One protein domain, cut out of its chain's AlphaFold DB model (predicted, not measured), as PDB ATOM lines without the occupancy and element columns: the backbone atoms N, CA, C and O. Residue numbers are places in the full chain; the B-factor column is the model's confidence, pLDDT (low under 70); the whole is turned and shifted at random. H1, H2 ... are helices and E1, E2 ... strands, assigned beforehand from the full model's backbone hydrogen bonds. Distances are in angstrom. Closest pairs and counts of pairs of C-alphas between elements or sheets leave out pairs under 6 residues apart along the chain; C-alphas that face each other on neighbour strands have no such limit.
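Overview. This is residues 15 to 79, 87 to 107 and 117 to 124 of the 132 residues of the protein "Proprotein convertase subtilisin/kexin type 6" of Stylophora pistillata (UniProt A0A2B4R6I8). What shape is this? A small parallel sheet stands between H1, over one of its faces, and the side-by-side helices H2 and H3, of which H2 only grazes the sheet. Residues 26 to 41 loop out past H1, and the flat outline spans 46 by 41 by 19 A. What makes it up? The printed part has 94 residues, of mixed class, with named elements in the order H1 E1 H2 E2 H3 E3 and sheet order E1 E3 E2. It is only just compact, close to loose, with a radius of gyration of the C-alphas of 14.6 A.

Arrangement. Where does the first helix sit? H1, residues 16 to 25, is on the sheet of E1, residues 42 to 45, E3, residues 118 to 123, and E2, residues 72 to 76, making two layers, a helix on one face of a sheet. Its height over the sheet is 7.6 A, and its closest C-alphas to E3 are those of Gly 17 and Met 123, 5.1 A apart. How do the strands pair? E3 is parallel to E1, with N 44 and O 119 2.8 A apart, and to E2, with N 74 and O 120 2.8 A apart, both within hydrogen-bond range. And the other helices? H2, residues 56 to 64, joins E1 and E2 in a split strand-helix-strand unit, parallel strands with E3 between them, by a right-handed crossover. H2 and H3, residues 91 to 104, touch, with closest C-alphas those of Ala 60 and Thr 93, 4.1 A apart, at a shallow tilt of 13 degrees, the same way. Each O i to N i+4 pair is within hydrogen-bond range in H1 and H2, and 9 of 10 in H3.

Along the chain. Where does H1 begin? C-alpha 16 is at (208.556, 231.003, 252.938), and H1 is 14.3 A from first to last C-alpha. How long are the others? E1 is 10.5 A, H2 12.0 A, E2 13.1 A, H3 20.9 A and E3 16.4 A, ending at C-alpha 123, (206.575, 227.951, 248.448).

Size, cuts and confidence. Is the printed part whole? Residues 80 to 86 and 108 to 116 are not printed; C-alphas 79 and 87 are 6.1 A apart, and 107 and 117 19.7 A. Which link is long? Of the links printed whole, H1 to E1 is long, with 16 residues. Where is confidence low? The pLDDT is under 70 at residues 15, 49 to 52, 103 to 107 and 117 to 124.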
ATOM      1  N   ALA A  15     212.743 232.049 253.058       65.38
ATOM      2  CA  ALA A  15     212.093 231.668 254.311       65.38
ATOM      3  C   ALA A  15     210.638 231.199 254.206       65.38
ATOM      4  O   ALA A  15     210.170 230.542 255.134       65.38
ATOM      5  N   HIS A  16     209.908 231.526 253.130       76.50
ATOM      6  CA  HIS A  16     208.556 231.003 252.938       76.50
ATOM      7  C   HIS A  16     208.642 229.462 253.007       76.50
ATOM      8  O   HIS A  16     208.051 228.881 253.916       76.50
ATOM      9  N   GLY A  17     209.520 228.843 252.199       76.06
ATOM     10  CA  GLY A  17     209.935 227.422 252.240       76.06
ATOM     11  C   GLY A  17     209.874 226.784 253.623       76.06
ATOM     12  O   GLY A  17     209.095 225.876 253.934       76.06
ATOM     13  N   GLU A  18     210.761 227.297 254.457       77.56
ATOM     14  CA  GLU A  18     211.065 226.779 255.773       77.56
ATOM     15  C   GLU A  18     209.980 227.106 256.803       77.56
ATOM     16  O   GLU A  18     209.757 226.303 257.711       77.56
ATOM     17  N   ASN A  19     209.274 228.229 256.662       84.25
ATOM     18  CA  ASN A  19     208.218 228.631 257.589       84.25
ATOM     19  C   ASN A  19     207.028 227.665 257.532       84.25
ATOM     20  O   ASN A  19     206.624 227.145 258.574       84.25
ATOM     21  N   SER A  20     206.511 227.344 256.339       84.12
ATOM     22  CA  SER A  20     205.427 226.349 256.230       84.12
ATOM     23  C   SER A  20     205.895 224.949 256.584       84.12
ATOM     24  O   SER A  20     205.151 224.199 257.218       84.12
ATOM     25  N   ALA A  21     207.144 224.595 256.263       84.56
ATOM     26  CA  ALA A  21     207.706 223.332 256.727       84.56
ATOM     27  C   ALA A  21     207.733 223.252 258.265       84.56
ATOM     28  O   ALA A  21     207.423 222.206 258.841       84.56
ATOM     29  N   GLY A  22     208.028 224.368 258.935       87.56
ATOM     30  CA  GLY A  22     207.959 224.493 260.387       87.56
ATOM     31  C   GLY A  22     206.546 224.290 260.940       87.56
ATOM     32  O   GLY A  22     206.374 223.516 261.882       87.56
ATOM     33  N   VAL A  23     205.530 224.907 260.327       89.75
ATOM     34  CA  VAL A  23     204.116 224.723 260.717       89.75
ATOM     35  C   VAL A  23     203.701 223.249 260.634       89.75
ATOM     36  O   VAL A  23     203.007 222.745 261.519       89.75
ATOM     37  N   ILE A  24     204.160 222.532 259.605       86.44
ATOM     38  CA  ILE A  24     203.798 221.127 259.389       86.44
ATOM     39  C   ILE A  24     204.582 220.195 260.316       86.44
ATOM     40  O   ILE A  24     203.975 219.374 260.997       86.44
ATOM     41  N   ALA A  25     205.912 220.282 260.350       87.50
ATOM     42  CA  ALA A  25     206.757 219.229 260.919       87.50
ATOM     43  C   ALA A  25     207.952 219.746 261.737       87.50
ATOM     44  O   ALA A  25     208.953 219.038 261.867       87.50
ATOM     45  N   ALA A  26     207.884 220.954 262.316       90.06
ATOM     46  CA  ALA A  26     208.903 221.374 263.280       90.06
ATOM     47  C   ALA A  26     209.037 220.348 264.418       90.06
ATOM     48  O   ALA A  26     208.051 219.876 264.990       90.06
ATOM     49  N   VAL A  27     210.286 220.002 264.735       91.44
ATOM     50  CA  VAL A  27     210.629 218.967 265.715       91.44
ATOM     51  C   VAL A  27     210.182 219.391 267.115       91.44
ATOM     52  O   VAL A  27     210.546 220.463 267.586       91.44
ATOM     53  N   ALA A  28     209.443 218.520 267.802       91.88
ATOM     54  CA  ALA A  28     209.006 218.747 269.176       91.88
ATOM     55  C   ALA A  28     210.125 218.486 270.205       91.88
ATOM     56  O   ALA A  28     211.038 217.698 269.964       91.88
ATOM     57  N   ASN A  29     210.007 219.099 271.389       92.88
ATOM     58  CA  ASN A  29     210.832 218.821 272.578       92.88
ATOM     59  C   ASN A  29     212.357 218.958 272.379       92.88
ATOM     60  O   ASN A  29     213.136 218.244 273.006       92.88
ATOM     61  N   ASN A  30     212.800 219.876 271.519       92.69
ATOM     62  CA  ASN A  30     214.220 220.125 271.233       92.69
ATOM     63  C   ASN A  30     214.733 221.485 271.761       92.69
ATOM     64  O   ASN A  30     215.842 221.895 271.411       92.69
ATOM     65  N   ASN A  31     213.928 222.192 272.567       93.38
ATOM     66  CA  ASN A  31     214.185 223.547 273.078       93.38
ATOM     67  C   ASN A  31     214.471 224.602 271.985       93.38
ATOM     68  O   ASN A  31     215.225 225.549 272.220       93.38
ATOM     69  N   ARG A  32     213.900 224.456 270.780       89.00
ATOM     70  CA  ARG A  32     214.025 225.425 269.679       89.00
ATOM     71  C   ARG A  32     212.661 225.726 269.066       89.00
ATOM     72  O   ARG A  32     211.997 224.810 268.600       89.00
ATOM     73  N   CYS A  33     212.307 227.010 268.972       91.81
ATOM     74  CA  CYS A  33     211.042 227.469 268.381       91.81
ATOM     75  C   CYS A  33     209.817 226.738 268.987       91.81
ATOM     76  O   CYS A  33     209.820 226.419 270.175       91.81
ATOM     77  N   GLY A  34     208.755 226.548 268.197       91.44
ATOM     78  CA  GLY A  34     207.600 225.715 268.543       91.44
ATOM     79  C   GLY A  34     207.685 224.313 267.929       91.44
ATOM     80  O   GLY A  34     208.734 223.887 267.455       91.44
ATOM     81  N   MET A  35     206.552 223.608 267.902       93.06
ATOM     82  CA  MET A  35     206.406 222.283 267.287       93.06
ATOM     83  C   MET A  35     205.440 222.330 266.101       93.06
ATOM     84  O   MET A  35     204.510 223.135 266.094       93.06
ATOM     85  N   GLY A  36     205.652 221.458 265.118       89.38
ATOM     86  CA  GLY A  36     204.763 221.317 263.970       89.38
ATOM     87  C   GLY A  36     203.536 220.469 264.298       89.38
ATOM     88  O   GLY A  36     203.580 219.616 265.191       89.38
ATOM     89  N   LEU A  37     202.458 220.665 263.537       89.94
ATOM     90  CA  LEU A  37     201.205 219.910 263.671       89.94
ATOM     91  C   LEU A  37     201.431 218.389 263.593       89.94
ATOM     92  O   LEU A  37     200.837 217.617 264.341       89.94
ATOM     93  N   ALA A  38     202.332 217.971 262.710       87.12
ATOM     94  CA  ALA A  38     202.761 216.602 262.484       87.12
ATOM     95  C   ALA A  38     204.278 216.471 262.718       87.12
ATOM     96  O   ALA A  38     205.014 216.014 261.849       87.12
ATOM     97  N   TYR A  39     204.763 216.844 263.906       84.81
ATOM     98  CA  TYR A  39     206.191 216.797 264.284       84.81
ATOM     99  C   TYR A  39     206.885 215.423 264.128       84.81
ATOM    100  O   TYR A  39     208.111 215.350 264.164       84.81
ATOM    101  N   GLY A  40     206.126 214.326 263.995       83.75
ATOM    102  CA  GLY A  40     206.642 212.977 263.711       83.75
ATOM    103  C   GLY A  40     206.686 212.606 262.222       83.75
ATOM    104  O   GLY A  40     207.147 211.516 261.875       83.75
ATOM    105  N   ALA A  41     206.186 213.474 261.342       84.81
ATOM    106  CA  ALA A  41     206.179 213.269 259.903       84.81
ATOM    107  C   ALA A  41     207.546 213.558 259.277       84.81
ATOM    108  O   ALA A  41     208.396 214.245 259.846       84.81
ATOM    109  N   LYS A  42     207.752 213.046 258.063       85.06
ATOM    110  CA  LYS A  42     208.907 213.425 257.248       85.06
ATOM    111  C   LYS A  42     208.538 214.630 256.402       85.06
ATOM    112  O   LYS A  42     207.449 214.675 255.837       85.06
ATOM    113  N   ILE A  43     209.459 215.577 256.272       83.12
ATOM    114  CA  ILE A  43     209.263 216.749 255.423       83.12
ATOM    115  C   ILE A  43     210.409 216.895 254.431       83.12
ATOM    116  O   ILE A  43     211.575 216.682 254.767       83.12
ATOM    117  N   GLY A  44     210.057 217.223 253.194       82.25
ATOM    118  CA  GLY A  44     210.971 217.582 252.124       82.25
ATOM    119  C   GLY A  44     210.525 218.883 251.465       82.25
ATOM    120  O   GLY A  44     209.349 219.243 251.494       82.25
ATOM    121  N   GLY A  45     211.479 219.592 250.873       82.69
ATOM    122  CA  GLY A  45     211.210 220.758 250.041       82.69
ATOM    123  C   GLY A  45     211.459 220.419 248.580       82.69
ATOM    124  O   GLY A  45     212.431 219.728 248.260       82.69
ATOM    125  N   ILE A  46     210.604 220.917 247.694       82.56
ATOM    126  CA  ILE A  46     210.891 220.940 246.263       82.56
ATOM    127  C   ILE A  46     210.776 222.400 245.818       82.56
ATOM    128  O   ILE A  46     209.860 223.117 246.208       82.56
ATOM    129  N   ARG A  47     211.763 222.857 245.052       82.44
ATOM    130  CA  ARG A  47     211.919 224.261 244.674       82.44
ATOM    131  C   ARG A  47     211.556 224.454 243.197       82.44
ATOM    132  O   ARG A  47     212.303 223.954 242.358       82.44
ATOM    133  N   LEU A  48     210.464 225.167 242.879       76.69
ATOM    134  CA  LEU A  48     210.156 225.608 241.493       76.69
ATOM    135  C   LEU A  48     210.939 226.847 241.130       76.69
ATOM    136  O   LEU A  48     211.543 226.906 240.068       76.69
ATOM    137  N   PHE A  49     210.803 227.863 241.980       67.75
ATOM    138  CA  PHE A  49     211.060 229.236 241.595       67.75
ATOM    139  C   PHE A  49     212.403 229.670 242.179       67.75
ATOM    140  O   PHE A  49     212.808 229.258 243.279       67.75
ATOM    141  N   TYR A  50     213.112 230.497 241.423       56.41
ATOM    142  CA  TYR A  50     214.288 231.210 241.913       56.41
ATOM    143  C   TYR A  50     214.071 232.708 241.735       56.41
ATOM    144  O   TYR A  50     214.062 233.413 242.736       56.41
ATOM    145  N   ASP A  51     213.792 233.138 240.500       57.47
ATOM    146  CA  ASP A  51     213.571 234.545 240.141       57.47
ATOM    147  C   ASP A  51     212.459 234.753 239.088       57.47
ATOM    148  O   ASP A  51     211.929 235.852 238.975       57.47
ATOM    149  N   GLU A  52     212.070 233.709 238.346       64.56
ATOM    150  CA  GLU A  52     211.047 233.759 237.291       64.56
ATOM    151  C   GLU A  52     209.883 232.812 237.593       64.56
ATOM    152  O   GLU A  52     210.028 231.868 238.379       64.56
ATOM    153  N   MET A  53     208.742 233.050 236.934       72.06
ATOM    154  CA  MET A  53     207.614 232.124 236.937       72.06
ATOM    155  C   MET A  53     207.990 230.777 236.320       72.06
ATOM    156  O   MET A  53     208.856 230.657 235.455       72.06
ATOM    157  N   ALA A  54     207.321 229.742 236.799       80.69
ATOM    158  CA  ALA A  54     207.530 228.389 236.354       80.69
ATOM    159  C   ALA A  54     206.785 228.148 235.055       80.69
ATOM    160  O   ALA A  54     205.681 228.632 234.839       80.69
ATOM    161  N   THR A  55     207.383 227.338 234.201       87.44
ATOM    162  CA  THR A  55     206.686 226.793 233.042       87.44
ATOM    163  C   THR A  55     205.736 225.672 233.470       87.44
ATOM    164  O   THR A  55     206.027 224.936 234.417       87.44
ATOM    165  N   ASP A  56     204.671 225.448 232.696       87.94
ATOM    166  CA  ASP A  56     203.744 224.307 232.842       87.94
ATOM    167  C   ASP A  56     204.490 222.962 232.994       87.94
ATOM    168  O   ASP A  56     204.175 222.125 233.834       87.94
ATOM    169  N   ALA A  57     205.578 222.765 232.244       89.75
ATOM    170  CA  ALA A  57     206.394 221.556 232.353       89.75
ATOM    171  C   ALA A  57     207.133 221.431 233.701       89.75
ATOM    172  O   ALA A  57     207.311 220.319 234.212       89.75
ATOM    173  N   GLN A  58     207.593 222.544 234.279       88.00
ATOM    174  CA  GLN A  58     208.235 222.553 235.594       88.00
ATOM    175  C   GLN A  58     207.214 222.279 236.700       88.00
ATOM    176  O   GLN A  58     207.494 221.458 237.576       88.00
ATOM    177  N   GLU A  59     206.039 222.905 236.637       87.81
ATOM    178  CA  GLU A  59     204.923 222.666 237.562       87.81
ATOM    179  C   GLU A  59     204.454 221.208 237.521       87.81
ATOM    180  O   GLU A  59     204.396 220.527 238.550       87.81
ATOM    181  N   ALA A  60     204.223 220.670 236.323       89.88
ATOM    182  CA  ALA A  60     203.857 219.273 236.138       89.88
ATOM    183  C   ALA A  60     204.915 218.333 236.725       89.88
ATOM    184  O   ALA A  60     204.592 217.389 237.451       89.88
ATOM    185  N   LYS A  61     206.203 218.596 236.466       88.94
ATOM    186  CA  LYS A  61     207.313 217.793 237.002       88.94
ATOM    187  C   LYS A  61     207.375 217.845 238.527       88.94
ATOM    188  O   LYS A  61     207.655 216.826 239.157       88.94
ATOM    189  N   ALA A  62     207.116 219.008 239.108       86.94
ATOM    190  CA  ALA A  62     207.065 219.223 240.545       86.94
ATOM    191  C   ALA A  62     205.962 218.409 241.225       86.94
ATOM    192  O   ALA A  62     206.243 217.664 242.165       86.94
ATOM    193  N   LEU A  63     204.739 218.485 240.702       87.62
ATOM    194  CA  LEU A  63     203.587 217.715 241.188       87.62
ATOM    195  C   LEU A  63     203.711 216.212 240.883       87.62
ATOM    196  O   LEU A  63     203.050 215.380 241.507       87.62
ATOM    197  N   SER A  64     204.592 215.847 239.946       89.94
ATOM    198  CA  SER A  64     204.930 214.460 239.613       89.94
ATOM    199  C   SER A  64     206.057 213.851 240.429       89.94
ATOM    200  O   SER A  64     206.286 212.637 240.378       89.94
ATOM    201  N   PHE A  65     206.791 214.664 241.179       86.88
ATOM    202  CA  PHE A  65     208.030 214.225 241.792       86.88
ATOM    203  C   PHE A  65     207.782 213.201 242.898       86.88
ATOM    204  O   PHE A  65     207.309 213.537 243.967       86.88
ATOM    205  N   LYS A  66     208.185 211.942 242.699       85.94
ATOM    206  CA  LYS A  66     208.106 210.887 243.731       85.94
ATOM    207  C   LYS A  66     206.702 210.706 244.348       85.94
ATOM    208  O   LYS A  66     206.593 210.409 245.536       85.94
ATOM    209  N   ARG A  67     205.637 210.739 243.537       82.50
ATOM    210  CA  ARG A  67     204.245 210.422 243.953       82.50
ATOM    211  C   ARG A  67     204.053 209.074 244.665       82.50
ATOM    212  O   ARG A  67     203.065 208.875 245.351       82.50
ATOM    213  N   ASN A  68     204.982 208.130 244.500       81.75
ATOM    214  CA  ASN A  68     204.952 206.845 245.212       81.75
ATOM    215  C   ASN A  68     205.465 206.944 246.662       81.75
ATOM    216  O   ASN A  68     205.425 205.954 247.387       81.75
ATOM    217  N   HIS A  69     206.043 208.083 247.040       81.69
ATOM    218  CA  HIS A  69     206.733 208.296 248.310       81.69
ATOM    219  C   HIS A  69     206.201 209.505 249.082       81.69
ATOM    220  O   HIS A  69     206.230 209.481 250.306       81.69
ATOM    221  N   ILE A  70     205.779 210.559 248.381       83.19
ATOM    222  CA  ILE A  70     205.183 211.757 248.973       83.19
ATOM    223  C   ILE A  70     203.673 211.569 249.033       83.19
ATOM    224  O   ILE A  70     203.049 211.295 248.008       83.19
ATOM    225  N   ASP A  71     203.112 211.752 250.223       83.75
ATOM    226  CA  ASP A  71     201.681 211.589 250.470       83.75
ATOM    227  C   ASP A  71     200.925 212.905 250.270       83.75
ATOM    228  O   ASP A  71     199.804 212.909 249.771       83.75
ATOM    229  N   ILE A  72     201.532 214.030 250.668       85.88
ATOM    230  CA  ILE A  72     200.889 215.348 250.664       85.88
ATOM    231  C   ILE A  72     201.828 216.378 250.035       85.88
ATOM    232  O   ILE A  72     202.971 216.534 250.467       85.88
ATOM    233  N   TYR A  73     201.311 217.125 249.061       85.75
ATOM    234  CA  TYR A  73     201.944 218.327 248.517       85.75
ATOM    235  C   TYR A  73     201.201 219.548 249.060       85.75
ATOM    236  O   TYR A  73     199.993 219.671 248.882       85.75
ATOM    237  N   SER A  74     201.917 220.439 249.740       86.00
ATOM    238  CA  SER A  74     201.390 221.697 250.270       86.00
ATOM    239  C   SER A  74     201.964 222.838 249.442       86.00
ATOM    240  O   SER A  74     203.157 223.114 249.545       86.00
ATOM    241  N   ASN A  75     201.125 223.441 248.601       84.00
ATOM    242  CA  ASN A  75     201.506 224.438 247.604       84.00
ATOM    243  C   ASN A  75     200.873 225.792 247.947       84.00
ATOM    244  O   ASN A  75     199.650 225.877 248.040       84.00
ATOM    245  N   SER A  76     201.686 226.834 248.111       79.44
ATOM    246  CA  SER A  76     201.249 228.230 248.283       79.44
ATOM    247  C   SER A  76     201.839 229.109 247.179       79.44
ATOM    248  O   SER A  76     202.674 229.984 247.411       79.44
ATOM    249  N   TRP A  77     201.458 228.787 245.944       80.38
ATOM    250  CA  TRP A  77     201.869 229.466 244.720       80.38
ATOM    251  C   TRP A  77     200.738 229.404 243.691       80.38
ATOM    252  O   TRP A  77     199.889 228.513 243.765       80.38
ATOM    253  N   GLY A  78     200.727 230.341 242.748       79.88
ATOM    254  CA  GLY A  78     199.690 230.457 241.730       79.88
ATOM    255  C   GLY A  78     199.880 231.710 240.872       79.88
ATOM    256  O   GLY A  78     200.936 232.344 240.967       79.88
ATOM    257  N   PRO A  79     198.881 232.053 240.042       78.62
ATOM    258  CA  PRO A  79     198.851 233.307 239.295       78.62
ATOM    259  C   PRO A  79     198.982 234.530 240.207       78.62
ATOM    260  O   PRO A  79     198.760 234.447 241.416       78.62
ATOM    261  N   ASP A  87     193.820 232.951 235.689       85.44
ATOM    262  CA  ASP A  87     194.705 231.960 235.091       85.44
ATOM    263  C   ASP A  87     194.675 230.653 235.899       85.44
ATOM    264  O   ASP A  87     194.131 230.591 237.008       85.44
ATOM    265  N   GLY A  88     195.201 229.578 235.323       87.12
ATOM    266  CA  GLY A  88     195.160 228.247 235.908       87.12
ATOM    267  C   GLY A  88     196.249 227.323 235.366       87.12
ATOM    268  O   GLY A  88     197.081 227.726 234.558       87.12
ATOM    269  N   PRO A  89     196.259 226.054 235.804       89.38
ATOM    270  CA  PRO A  89     197.292 225.115 235.398       89.38
ATOM    271  C   PRO A  89     197.279 224.899 233.881       89.38
ATOM    272  O   PRO A  89     196.227 224.664 233.278       89.38
ATOM    273  N   GLY A  90     198.462 224.889 233.270       91.81
ATOM    274  CA  GLY A  90     198.620 224.466 231.883       91.81
ATOM    275  C   GLY A  90     198.280 222.981 231.687       91.81
ATOM    276  O   GLY A  90     197.914 222.253 232.615       91.81
ATOM    277  N   ARG A  91     198.357 222.509 230.438       97.19
ATOM    278  CA  ARG A  91     197.905 221.153 230.083       97.19
ATOM    279  C   ARG A  91     198.694 220.068 230.818       97.19
ATOM    280  O   ARG A  91     198.114 219.051 231.194       97.19
ATOM    281  N   LEU A  92     200.004 220.237 230.984       95.06
ATOM    282  CA  LEU A  92     200.837 219.240 231.658       95.06
ATOM    283  C   LEU A  92     200.553 219.222 233.159       95.06
ATOM    284  O   LEU A  92     200.460 218.142 233.744       95.06
ATOM    285  N   THR A  93     200.380 220.393 233.772       92.81
ATOM    286  CA  THR A  93     200.032 220.521 235.190       92.81
ATOM    287  C   THR A  93     198.655 219.920 235.477       92.81
ATOM    288  O   THR A  93     198.507 219.206 236.466       92.81
ATOM    289  N   GLN A  94     197.671 220.108 234.591       95.69
ATOM    290  CA  GLN A  94     196.353 219.464 234.701       95.69
ATOM    291  C   GLN A  94     196.459 217.933 234.704       95.69
ATOM    292  O   GLN A  94     195.983 217.297 235.641       95.69
ATOM    293  N   ILE A  95     197.172 217.347 233.734       95.69
ATOM    294  CA  ILE A  95     197.414 215.892 233.687       95.69
ATOM    295  C   ILE A  95     198.109 215.422 234.972       95.69
ATOM    296  O   ILE A  95     197.745 214.406 235.560       95.69
ATOM    297  N   ALA A  96     199.097 216.179 235.453       91.56
ATOM    298  CA  ALA A  96     199.824 215.842 236.667       91.56
ATOM    299  C   ALA A  96     198.938 215.844 237.930       91.56
ATOM    300  O   ALA A  96     199.201 215.063 238.854       91.56
ATOM    301  N   LEU A  97     197.927 216.713 237.984       91.69
ATOM    302  CA  LEU A  97     196.933 216.762 239.056       91.69
ATOM    303  C   LEU A  97     195.939 215.600 238.946       91.69
ATOM    304  O   LEU A  97     195.698 214.925 239.948       91.69
ATOM    305  N   GLU A  98     195.422 215.332 237.743       94.19
ATOM    306  CA  GLU A  98     194.511 214.213 237.459       94.19
ATOM    307  C   GLU A  98     195.142 212.872 237.860       94.19
ATOM    308  O   GLU A  98     194.598 212.157 238.704       94.19
ATOM    309  N   GLU A  99     196.354 212.581 237.376       91.12
ATOM    310  CA  GLU A  99     197.102 211.365 237.727       91.12
ATOM    311  C   GLU A  99     197.351 211.237 239.240       91.12
ATOM    312  O   GLU A  99     197.352 210.135 239.801       91.12
ATOM    313  N   GLY A 100     197.610 212.362 239.913       86.62
ATOM    314  CA  GLY A 100     197.822 212.403 241.358       86.62
ATOM    315  C   GLY A 100     196.559 212.046 242.143       86.62
ATOM    316  O   GLY A 100     196.629 211.271 243.100       86.62
ATOM    317  N   ALA A 101     195.409 212.575 241.721       86.50
ATOM    318  CA  ALA A 101     194.117 212.356 242.364       86.50
ATOM    319  C   ALA A 101     193.575 210.940 242.117       86.50
ATOM    320  O   ALA A 101     193.159 210.264 243.060       86.50
ATOM    321  N   GLU A 102     193.632 210.454 240.875       84.19
ATOM    322  CA  GLU A 102     193.137 209.121 240.507       84.19
ATOM    323  C   GLU A 102     193.865 207.999 241.251       84.19
ATOM    324  O   GLU A 102     193.266 206.986 241.619       84.19
ATOM    325  N   ARG A 103     195.148 208.196 241.562       69.38
ATOM    326  CA  ARG A 103     195.928 207.236 242.345       69.38
ATOM    327  C   ARG A 103     195.322 206.965 243.726       69.38
ATOM    328  O   ARG A 103     195.342 205.822 244.180       69.38
ATOM    329  N   LEU A 104     194.786 207.990 244.388       58.25
ATOM    330  CA  LEU A 104     194.146 207.852 245.703       58.25
ATOM    331  C   LEU A 104     192.787 207.146 245.621       58.25
ATOM    332  O   LEU A 104     192.330 206.574 246.609       58.25
ATOM    333  N   LEU A 105     192.160 207.154 244.443       55.56
ATOM    334  CA  LEU A 105     190.874 206.507 244.188       55.56
ATOM    335  C   LEU A 105     191.014 205.019 243.838       55.56
ATOM    336  O   LEU A 105     190.002 204.329 243.695       55.56
ATOM    337  N   SER A 106     192.240 204.486 243.735       58.81
ATOM    338  CA  SER A 106     192.425 203.065 243.449       58.81
ATOM    339  C   SER A 106     191.916 202.204 244.628       58.81
ATOM    340  O   SER A 106     192.322 202.427 245.777       58.81
ATOM    341  N   PRO A 107     191.067 201.179 244.393       63.00
ATOM    342  CA  PRO A 107     190.542 200.302 245.454       63.00
ATOM    343  C   PRO A 107     191.623 199.521 246.215       63.00
ATOM    344  O   PRO A 107     191.355 198.929 247.258       63.00
ATOM    345  N   VAL A 117     203.763 209.621 256.914       53.66
ATOM    346  CA  VAL A 117     203.352 210.770 256.096       53.66
ATOM    347  C   VAL A 117     204.583 211.588 255.702       53.66
ATOM    348  O   VAL A 117     205.327 212.066 256.567       53.66
ATOM    349  N   SER A 118     204.821 211.694 254.399       59.91
ATOM    350  CA  SER A 118     205.880 212.509 253.813       59.91
ATOM    351  C   SER A 118     205.253 213.723 253.136       59.91
ATOM    352  O   SER A 118     204.472 213.584 252.194       59.91
ATOM    353  N   TYR A 119     205.592 214.909 253.634       59.03
ATOM    354  CA  TYR A 119     205.121 216.188 253.114       59.03
ATOM    355  C   TYR A 119     206.146 216.772 252.146       59.03
ATOM    356  O   TYR A 119     207.335 216.836 252.465       59.03
ATOM    357  N   ALA A 120     205.684 217.246 250.994       57.12
ATOM    358  CA  ALA A 120     206.423 218.178 250.158       57.12
ATOM    359  C   ALA A 120     205.821 219.571 250.340       57.12
ATOM    360  O   ALA A 120     204.662 219.794 249.996       57.12
ATOM    361  N   CYS A 121     206.593 220.491 250.909       52.72
ATOM    362  CA  CYS A 121     206.199 221.889 251.013       52.72
ATOM    363  C   CYS A 121     206.765 222.674 249.823       52.72
ATOM    364  O   CYS A 121     207.923 222.486 249.436       52.72
ATOM    365  N   TRP A 122     205.917 223.514 249.249       58.88
ATOM    366  CA  TRP A 122     206.112 224.221 247.998       58.88
ATOM    367  C   TRP A 122     205.722 225.678 248.176       58.88
ATOM    368  O   TRP A 122     204.569 225.977 248.476       58.88
ATOM    369  N   MET A 123     206.688 226.572 247.991       48.56
ATOM    370  CA  MET A 123     206.575 227.951 248.448       48.56
ATOM    371  C   MET A 123     206.991 228.930 247.350       48.56
ATOM    372  O   MET A 123     207.971 228.700 246.637       48.56
ATOM    373  N   HIS A 124     206.255 230.034 247.260       51.69
ATOM    374  CA  HIS A 124     206.500 231.166 246.372       51.69
ATOM    375  C   HIS A 124     206.430 232.500 247.133       51.69
ATOM    376  O   HIS A 124     205.800 232.552 248.182       51.69
TER     377      HIS A 124